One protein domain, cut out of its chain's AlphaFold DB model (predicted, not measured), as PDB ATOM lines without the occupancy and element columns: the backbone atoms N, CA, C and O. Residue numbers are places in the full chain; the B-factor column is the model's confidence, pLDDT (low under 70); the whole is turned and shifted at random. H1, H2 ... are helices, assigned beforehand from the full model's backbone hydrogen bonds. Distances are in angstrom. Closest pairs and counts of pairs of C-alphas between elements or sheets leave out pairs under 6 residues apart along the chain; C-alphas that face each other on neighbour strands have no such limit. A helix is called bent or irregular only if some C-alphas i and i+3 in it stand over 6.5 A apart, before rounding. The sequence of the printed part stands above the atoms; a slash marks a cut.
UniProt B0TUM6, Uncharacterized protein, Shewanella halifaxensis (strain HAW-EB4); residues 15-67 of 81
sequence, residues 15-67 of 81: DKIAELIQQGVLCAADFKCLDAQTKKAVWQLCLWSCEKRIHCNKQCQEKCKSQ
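What this domain is: This is residues 15 to 67 of the 81 residues of an uncharacterized protein of Shewanella halifaxensis (strain HAW-EB4) (UniProt B0TUM6). One long helix, H2, and the long stretch of residues 24 to 35, which runs back alongside it, make the middle of this domain, with the short helices H1 and H3 at two ends of its width. H1 packs beside the later part of H2 and runs the same way, while the chain turns after H2 and folds back into H3, which is near H2 but looser. Look for 53 printed residues with three named helices in the order H1, H2, H3 and no named strand; the class is all helix. The whole is compact, with a radius of gyration of the C-alphas of 10.3 A and spans of 29 by 24 by 15 A.

How they stand to each other: Start from H2, residues 36 to 52, the longest helix. H1, residues 15 to 23, touches it with 9 pairs of C-alphas within 8 A; look at Gln 22 and Ser 49, whose C-alphas are the closest pair of the two helices, 5.6 A apart. H2 touches H1 with residues 42 to 49 alone. The lines of H1 and H2 stand at a shallow tilt of 34.6 degrees, only just short of steep, and run the same way, with centres 10.3 A apart. H3, residues 58 to 65, touches no helix, but H2 and H3 are near each other, with 7 pairs of C-alphas within 10 A. H1 and H3 are apart. Look next at the backbone O and N atoms: in H1, H2 and H3 every O i to N i+4 pair is within hydrogen-bond range.

Where its parts are: Find C-alpha 36 at (34.805, 5.582, -12.260); from there H2 runs 24.4 A to C-alpha 52 at (56.090, 17.539, -11.005). Go back to C-alpha 15 at (44.641, 12.133, 0.911), where H1 begins; it covers 12.2 A up to Gln 23. H3 begins at Lys 58 and ends at C-alpha 65 at (52.678, 6.110, -21.627), with 10.3 A from its first to its last C-alpha. No helix is bent or irregular.

The domain as a whole: The two C-alphas farthest apart are those of Leu 34 and Ile 54, at 29.9 A, while the first and last printed C-alphas, of Asp 15 and Gln 67, are 23.0 A apart. The printed part, residues 15 to 67 of a chain of 81 residues, has no cut. The 12 residues from H1 to H2 form a long link, and the 5 residues from H2 to H3 form a tight one. Read the B-factor column for the model's confidence: the mean pLDDT of the printed part is 71.1, and residues 50 to 67 are under 70. The mean is 82 for H1, 77 for H2 and 54 for H3.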
ATOM      1  N   ASP A  15      43.408  11.479   0.455       83.69
ATOM      2  CA  ASP A  15      44.641  12.133   0.911       83.69
ATOM      3  C   ASP A  15      45.784  11.141   1.140       83.69
ATOM      4  O   ASP A  15      46.938  11.397   0.794       83.69
ATOM      5  N   LYS A  16      45.468   9.959   1.683       85.19
ATOM      6  CA  LYS A  16      46.466   8.910   1.918       85.19
ATOM      7  C   LYS A  16      46.928   8.264   0.621       85.19
ATOM      8  O   LYS A  16      48.108   7.945   0.496       85.19
ATOM      9  N   ILE A  17      46.038   8.102  -0.358       84.00
ATOM     10  CA  ILE A  17      46.430   7.646  -1.695       84.00
ATOM     11  C   ILE A  17      47.315   8.697  -2.373       84.00
ATOM     12  O   ILE A  17      48.360   8.347  -2.919       84.00
ATOM     13  N   ALA A  18      46.945   9.976  -2.287       82.31
ATOM     14  CA  ALA A  18      47.729  11.082  -2.819       82.31
ATOM     15  C   ALA A  18      49.134  11.127  -2.202       82.31
ATOM     16  O   ALA A  18      50.108  11.300  -2.926       82.31
ATOM     17  N   GLU A  19      49.259  10.934  -0.888       83.56
ATOM     18  CA  GLU A  19      50.544  10.870  -0.182       83.56
ATOM     19  C   GLU A  19      51.411   9.696  -0.676       83.56
ATOM     20  O   GLU A  19      52.588   9.885  -0.981       83.56
ATOM     21  N   LEU A  20      50.834   8.501  -0.848       82.38
ATOM     22  CA  LEU A  20      51.554   7.312  -1.335       82.38
ATOM     23  C   LEU A  20      52.008   7.444  -2.797       82.38
ATOM     24  O   LEU A  20      53.113   7.019  -3.148       82.38
ATOM     25  N   ILE A  21      51.170   8.053  -3.640       81.56
ATOM     26  CA  ILE A  21      51.487   8.356  -5.041       81.56
ATOM     27  C   ILE A  21      52.572   9.427  -5.120       81.56
ATOM     28  O   ILE A  21      53.544   9.265  -5.857       81.56
ATOM     29  N   GLN A  22      52.457  10.487  -4.317       76.00
ATOM     30  CA  GLN A  22      53.482  11.522  -4.232       76.00
ATOM     31  C   GLN A  22      54.810  10.933  -3.770       76.00
ATOM     32  O   GLN A  22      55.839  11.276  -4.333       76.00
ATOM     33  N   GLN A  23      54.820  10.015  -2.803       77.44
ATOM     34  CA  GLN A  23      56.042   9.331  -2.371       77.44
ATOM     35  C   GLN A  23      56.624   8.387  -3.440       77.44
ATOM     36  O   GLN A  23      57.793   8.019  -3.344       77.44
ATOM     37  N   GLY A  24      55.857   8.041  -4.481       73.88
ATOM     38  CA  GLY A  24      56.273   7.142  -5.560       73.88
ATOM     39  C   GLY A  24      56.236   5.660  -5.180       73.88
ATOM     40  O   GLY A  24      56.817   4.839  -5.886       73.88
ATOM     41  N   VAL A  25      55.575   5.319  -4.068       78.19
ATOM     42  CA  VAL A  25      55.455   3.937  -3.570       78.19
ATOM     43  C   VAL A  25      54.347   3.183  -4.308       78.19
ATOM     44  O   VAL A  25      54.443   1.972  -4.487       78.19
ATOM     45  N   LEU A  26      53.309   3.894  -4.760       78.56
ATOM     46  CA  LEU A  26      52.188   3.338  -5.521       78.56
ATOM     47  C   LEU A  26      51.929   4.167  -6.781       78.56
ATOM     48  O   LEU A  26      51.998   5.393  -6.746       78.56
ATOM     49  N   CYS A  27      51.589   3.506  -7.887       74.94
ATOM     50  CA  CYS A  27      51.108   4.158  -9.103       74.94
ATOM     51  C   CYS A  27      49.585   4.012  -9.211       74.94
ATOM     52  O   CYS A  27      49.018   3.025  -8.744       74.94
ATOM     53  N   ALA A  28      48.916   4.928  -9.923       78.88
ATOM     54  CA  ALA A  28      47.510   4.762 -10.309       78.88
ATOM     55  C   ALA A  28      47.220   3.405 -10.986       78.88
ATOM     56  O   ALA A  28      46.115   2.878 -10.867       78.88
ATOM     57  N   ALA A  29      48.216   2.817 -11.657       76.88
ATOM     58  CA  ALA A  29      48.108   1.520 -12.316       76.88
ATOM     59  C   ALA A  29      48.030   0.316 -11.356       76.88
ATOM     60  O   ALA A  29      47.638  -0.769 -11.786       76.88
ATOM     61  N   ASP A  30      48.401   0.483 -10.085       76.12
ATOM     62  CA  ASP A  30      48.322  -0.572  -9.066       76.12
ATOM     63  C   ASP A  30      46.957  -0.599  -8.359       76.12
ATOM     64  O   ASP A  30      46.617  -1.568  -7.678       76.12
ATOM     65  N   PHE A  31      46.127   0.430  -8.562       78.56
ATOM     66  CA  PHE A  31      44.794   0.505  -7.981       78.56
ATOM     67  C   PHE A  31      43.738  -0.118  -8.899       78.56
ATOM     68  O   PHE A  31      43.479   0.351 -10.008       78.56
ATOM     69  N   LYS A  32      43.027  -1.126  -8.384       77.81
ATOM     70  CA  LYS A  32      41.727  -1.540  -8.928       77.81
ATOM     71  C   LYS A  32      40.628  -0.700  -8.284       77.81
ATOM     72  O   LYS A  32      40.108  -1.048  -7.228       77.81
ATOM     73  N   CYS A  33      40.298   0.424  -8.911       75.06
ATOM     74  CA  CYS A  33      39.195   1.272  -8.468       75.06
ATOM     75  C   CYS A  33      37.848   0.621  -8.819       75.06
ATOM     76  O   CYS A  33      37.673   0.136  -9.935       75.06
ATOM     77  N   LEU A  34      36.911   0.623  -7.869       76.31
ATOM     78  CA  LEU A  34      35.553   0.094  -8.049       76.31
ATOM     79  C   LEU A  34      34.626   1.096  -8.757       76.31
ATOM     80  O   LEU A  34      33.717   0.692  -9.472       76.31
ATOM     81  N   ASP A  35      34.904   2.392  -8.596       78.50
ATOM     82  CA  ASP A  35      34.105   3.495  -9.126       78.50
ATOM     83  C   ASP A  35      34.894   4.309 -10.155       78.50
ATOM     84  O   ASP A  35      36.086   4.590  -9.980       78.50
ATOM     85  N   ALA A  36      34.212   4.748 -11.214       76.44
ATOM     86  CA  ALA A  36      34.805   5.582 -12.260       76.44
ATOM     87  C   ALA A  36      35.293   6.941 -11.726       76.44
ATOM     88  O   ALA A  36      36.333   7.434 -12.164       76.44
ATOM     89  N   GLN A  37      34.585   7.514 -10.743       77.94
ATOM     90  CA  GLN A  37      34.981   8.766 -10.087       77.94
ATOM     91  C   GLN A  37      36.304   8.603  -9.328       77.94
ATOM     92  O   GLN A  37      37.250   9.347  -9.580       77.94
ATOM     93  N   THR A  38      36.415   7.568  -8.490       78.81
ATOM     94  CA  THR A  38      37.651   7.251  -7.759       78.81
ATOM     95  C   THR A  38      38.800   6.947  -8.714       78.81
ATOM     96  O   THR A  38      39.916   7.416  -8.507       78.81
ATOM     97  N   LYS A  39      38.529   6.219  -9.809       82.06
ATOM     98  CA  LYS A  39      39.528   5.973 -10.856       82.06
ATOM     99  C   LYS A  39      40.059   7.292 -11.416       82.06
ATOM    100  O   LYS A  39      41.269   7.470 -11.481       82.06
ATOM    101  N   LYS A  40      39.180   8.227 -11.783       81.12
ATOM    102  CA  LYS A  40      39.592   9.524 -12.331       81.12
ATOM    103  C   LYS A  40      40.436  10.319 -11.328       81.12
ATOM    104  O   LYS A  40      41.510  10.778 -11.705       81.12
ATOM    105  N   ALA A  41      40.012  10.399 -10.065       82.25
ATOM    106  CA  ALA A  41      40.735  11.121  -9.014       82.25
ATOM    107  C   ALA A  41      42.160  10.574  -8.798       82.25
ATOM    108  O   ALA A  41      43.137  11.314  -8.890       82.25
ATOM    109  N   VAL A  42      42.301   9.254  -8.621       82.75
ATOM    110  CA  VAL A  42      43.603   8.586  -8.424       82.75
ATOM    111  C   VAL A  42      44.535   8.797  -9.621       82.75
ATOM    112  O   VAL A  42      45.738   9.017  -9.461       82.75
ATOM    113  N   TRP A  43      43.986   8.765 -10.834       83.00
ATOM    114  CA  TRP A  43      44.753   8.994 -12.055       83.00
ATOM    115  C   TRP A  43      45.187  10.453 -12.211       83.00
ATOM    116  O   TRP A  43      46.343  10.695 -12.554       83.00
ATOM    117  N   GLN A  44      44.317  11.422 -11.907       80.88
ATOM    118  CA  GLN A  44      44.677  12.845 -11.905       80.88
ATOM    119  C   GLN A  44      45.775  13.147 -10.877       80.88
ATOM    120  O   GLN A  44      46.741  13.833 -11.203       80.88
ATOM    121  N   LEU A  45      45.689  12.569  -9.675       80.06
ATOM    122  CA  LEU A  45      46.728  12.687  -8.645       80.06
ATOM    123  C   LEU A  45      48.074  12.121  -9.118       80.06
ATOM    124  O   LEU A  45      49.127  12.718  -8.880       80.06
ATOM    125  N   CYS A  46      48.047  10.986  -9.818       79.38
ATOM    126  CA  CYS A  46      49.242  10.372 -10.385       79.38
ATOM    127  C   CYS A  46      49.849  11.213 -11.507       79.38
ATOM    128  O   CYS A  46      51.063  11.401 -11.516       79.38
ATOM    129  N   LEU A  47      49.033  11.763 -12.410       77.69
ATOM    130  CA  LEU A  47      49.483  12.674 -13.466       77.69
ATOM    131  C   LEU A  47      50.131  13.926 -12.880       77.69
ATOM    132  O   LEU A  47      51.253  14.255 -13.252       77.69
ATOM    133  N   TRP A  48      49.480  14.560 -11.904       76.25
ATOM    134  CA  TRP A  48      50.011  15.757 -11.257       76.25
ATOM    135  C   TRP A  48      51.341  15.484 -10.543       76.25
ATOM    136  O   TRP A  48      52.296  16.256 -10.647       76.25
ATOM    137  N   SER A  49      51.429  14.341  -9.862       73.12
ATOM    138  CA  SER A  49      52.653  13.918  -9.180       73.12
ATOM    139  C   SER A  49      53.772  13.566 -10.167       73.12
ATOM    140  O   SER A  49      54.928  13.890  -9.907       73.12
ATOM    141  N   CYS A  50      53.453  12.936 -11.304       69.88
ATOM    142  CA  CYS A  50      54.424  12.557 -12.337       69.88
ATOM    143  C   CYS A  50      54.906  13.748 -13.173       69.88
ATOM    144  O   CYS A  50      56.071  13.773 -13.551       69.88
ATOM    145  N   GLU A  51      54.048  14.736 -13.436       65.94
ATOM    146  CA  GLU A  51      54.432  15.988 -14.102       65.94
ATOM    147  C   GLU A  51      55.441  16.768 -13.254       65.94
ATOM    148  O   GLU A  51      56.446  17.265 -13.758       65.94
ATOM    149  N   LYS A  52      55.214  16.820 -11.936       63.06
ATOM    150  CA  LYS A  52      56.090  17.539 -11.005       63.06
ATOM    151  C   LYS A  52      57.333  16.756 -10.585       63.06
ATOM    152  O   LYS A  52      58.290  17.363 -10.104       63.06
ATOM    153  N   ARG A  53      57.354  15.426 -10.736       56.56
ATOM    154  CA  ARG A  53      58.502  14.584 -10.365       56.56
ATOM    155  C   ARG A  53      59.272  14.087 -11.585       56.56
ATOM    156  O   ARG A  53      58.897  13.118 -12.232       56.56
ATOM    157  N   ILE A  54      60.469  14.649 -11.758       52.84
ATOM    158  CA  ILE A  54      61.497  14.229 -12.731       52.84
ATOM    159  C   ILE A  54      61.967  12.767 -12.497       52.84
ATOM    160  O   ILE A  54      62.522  12.137 -13.393       52.84
ATOM    161  N   HIS A  55      61.700  12.185 -11.319       51.47
ATOM    162  CA  HIS A  55      62.110  10.829 -10.916       51.47
ATOM    163  C   HIS A  55      60.972   9.792 -10.931       51.47
ATOM    164  O   HIS A  55      60.917   8.902 -10.081       51.47
ATOM    165  N   CYS A  56      60.040   9.883 -11.879       54.81
ATOM    166  CA  CYS A  56      59.080   8.802 -12.087       54.81
ATOM    167  C   CYS A  56      59.823   7.538 -12.575       54.81
ATOM    168  O   CYS A  56      60.503   7.567 -13.600       54.81
ATOM    169  N   ASN A  57      59.761   6.434 -11.817       55.50
ATOM    170  CA  ASN A  57      60.470   5.189 -12.143       55.50
ATOM    171  C   ASN A  57      59.988   4.632 -13.501       55.50
ATOM    172  O   ASN A  57      58.795   4.691 -13.809       55.50
ATOM    173  N   LYS A  58      60.898   4.060 -14.304       54.38
ATOM    174  CA  LYS A  58      60.646   3.581 -15.679       54.38
ATOM    175  C   LYS A  58      59.404   2.686 -15.791       54.38
ATOM    176  O   LYS A  58      58.644   2.823 -16.741       54.38
ATOM    177  N   GLN A  59      59.125   1.863 -14.778       53.69
ATOM    178  CA  GLN A  59      57.946   0.986 -14.748       53.69
ATOM    179  C   GLN A  59      56.603   1.747 -14.682       53.69
ATOM    180  O   GLN A  59      55.606   1.302 -15.251       53.69
ATOM    181  N   CYS A  60      56.574   2.911 -14.025       54.97
ATOM    182  CA  CYS A  60      55.421   3.813 -14.022       54.97
ATOM    183  C   CYS A  60      55.319   4.569 -15.355       54.97
ATOM    184  O   CYS A  60      54.227   4.714 -15.897       54.97
ATOM    185  N   GLN A  61      56.451   4.974 -15.939       56.69
ATOM    186  CA  GLN A  61      56.487   5.651 -17.237       56.69
ATOM    187  C   GLN A  61      55.961   4.763 -18.377       56.69
ATOM    188  O   GLN A  61      55.227   5.251 -19.229       56.69
ATOM    189  N   GLU A  62      56.281   3.467 -18.392       57.38
ATOM    190  CA  GLU A  62      55.796   2.529 -19.417       57.38
ATOM    191  C   GLU A  62      54.290   2.261 -19.304       57.38
ATOM    192  O   GLU A  62      53.582   2.272 -20.311       57.38
ATOM    193  N   LYS A  63      53.772   2.111 -18.077       54.78
ATOM    194  CA  LYS A  63      52.327   1.949 -17.843       54.78
ATOM    195  C   LYS A  63      51.542   3.246 -18.074       54.78
ATOM    196  O   LYS A  63      50.440   3.190 -18.614       54.78
ATOM    197  N   CYS A  64      52.103   4.403 -17.714       52.19
ATOM    198  CA  CYS A  64      51.482   5.710 -17.946       52.19
ATOM    199  C   CYS A  64      51.538   6.105 -19.429       52.19
ATOM    200  O   CYS A  64      50.545   6.596 -19.950       52.19
ATOM    201  N   LYS A  65      52.611   5.806 -20.180       49.16
ATOM    202  CA  LYS A  65      52.678   6.110 -21.627       49.16
ATOM    203  C   LYS A  65      51.505   5.537 -22.429       49.16
ATOM    204  O   LYS A  65      51.047   6.197 -23.352       49.16
ATOM    205  N   SER A  66      50.992   4.360 -22.063       47.19
ATOM    206  CA  SER A  66      49.889   3.722 -22.793       47.19
ATOM    207  C   SER A  66      48.499   4.313 -22.503       47.19
ATOM    208  O   SER A  66      47.561   3.958 -23.210       47.19
ATOM    209  N   GLN A  67      48.329   5.156 -21.475       47.03
ATOM    210  CA  GLN A  67      47.009   5.675 -21.056       47.03
ATOM    211  C   GLN A  67      47.001   7.160 -20.639       47.03
ATOM    212  O   GLN A  67      45.940   7.722 -20.386       47.03
TER     213      GLN A  67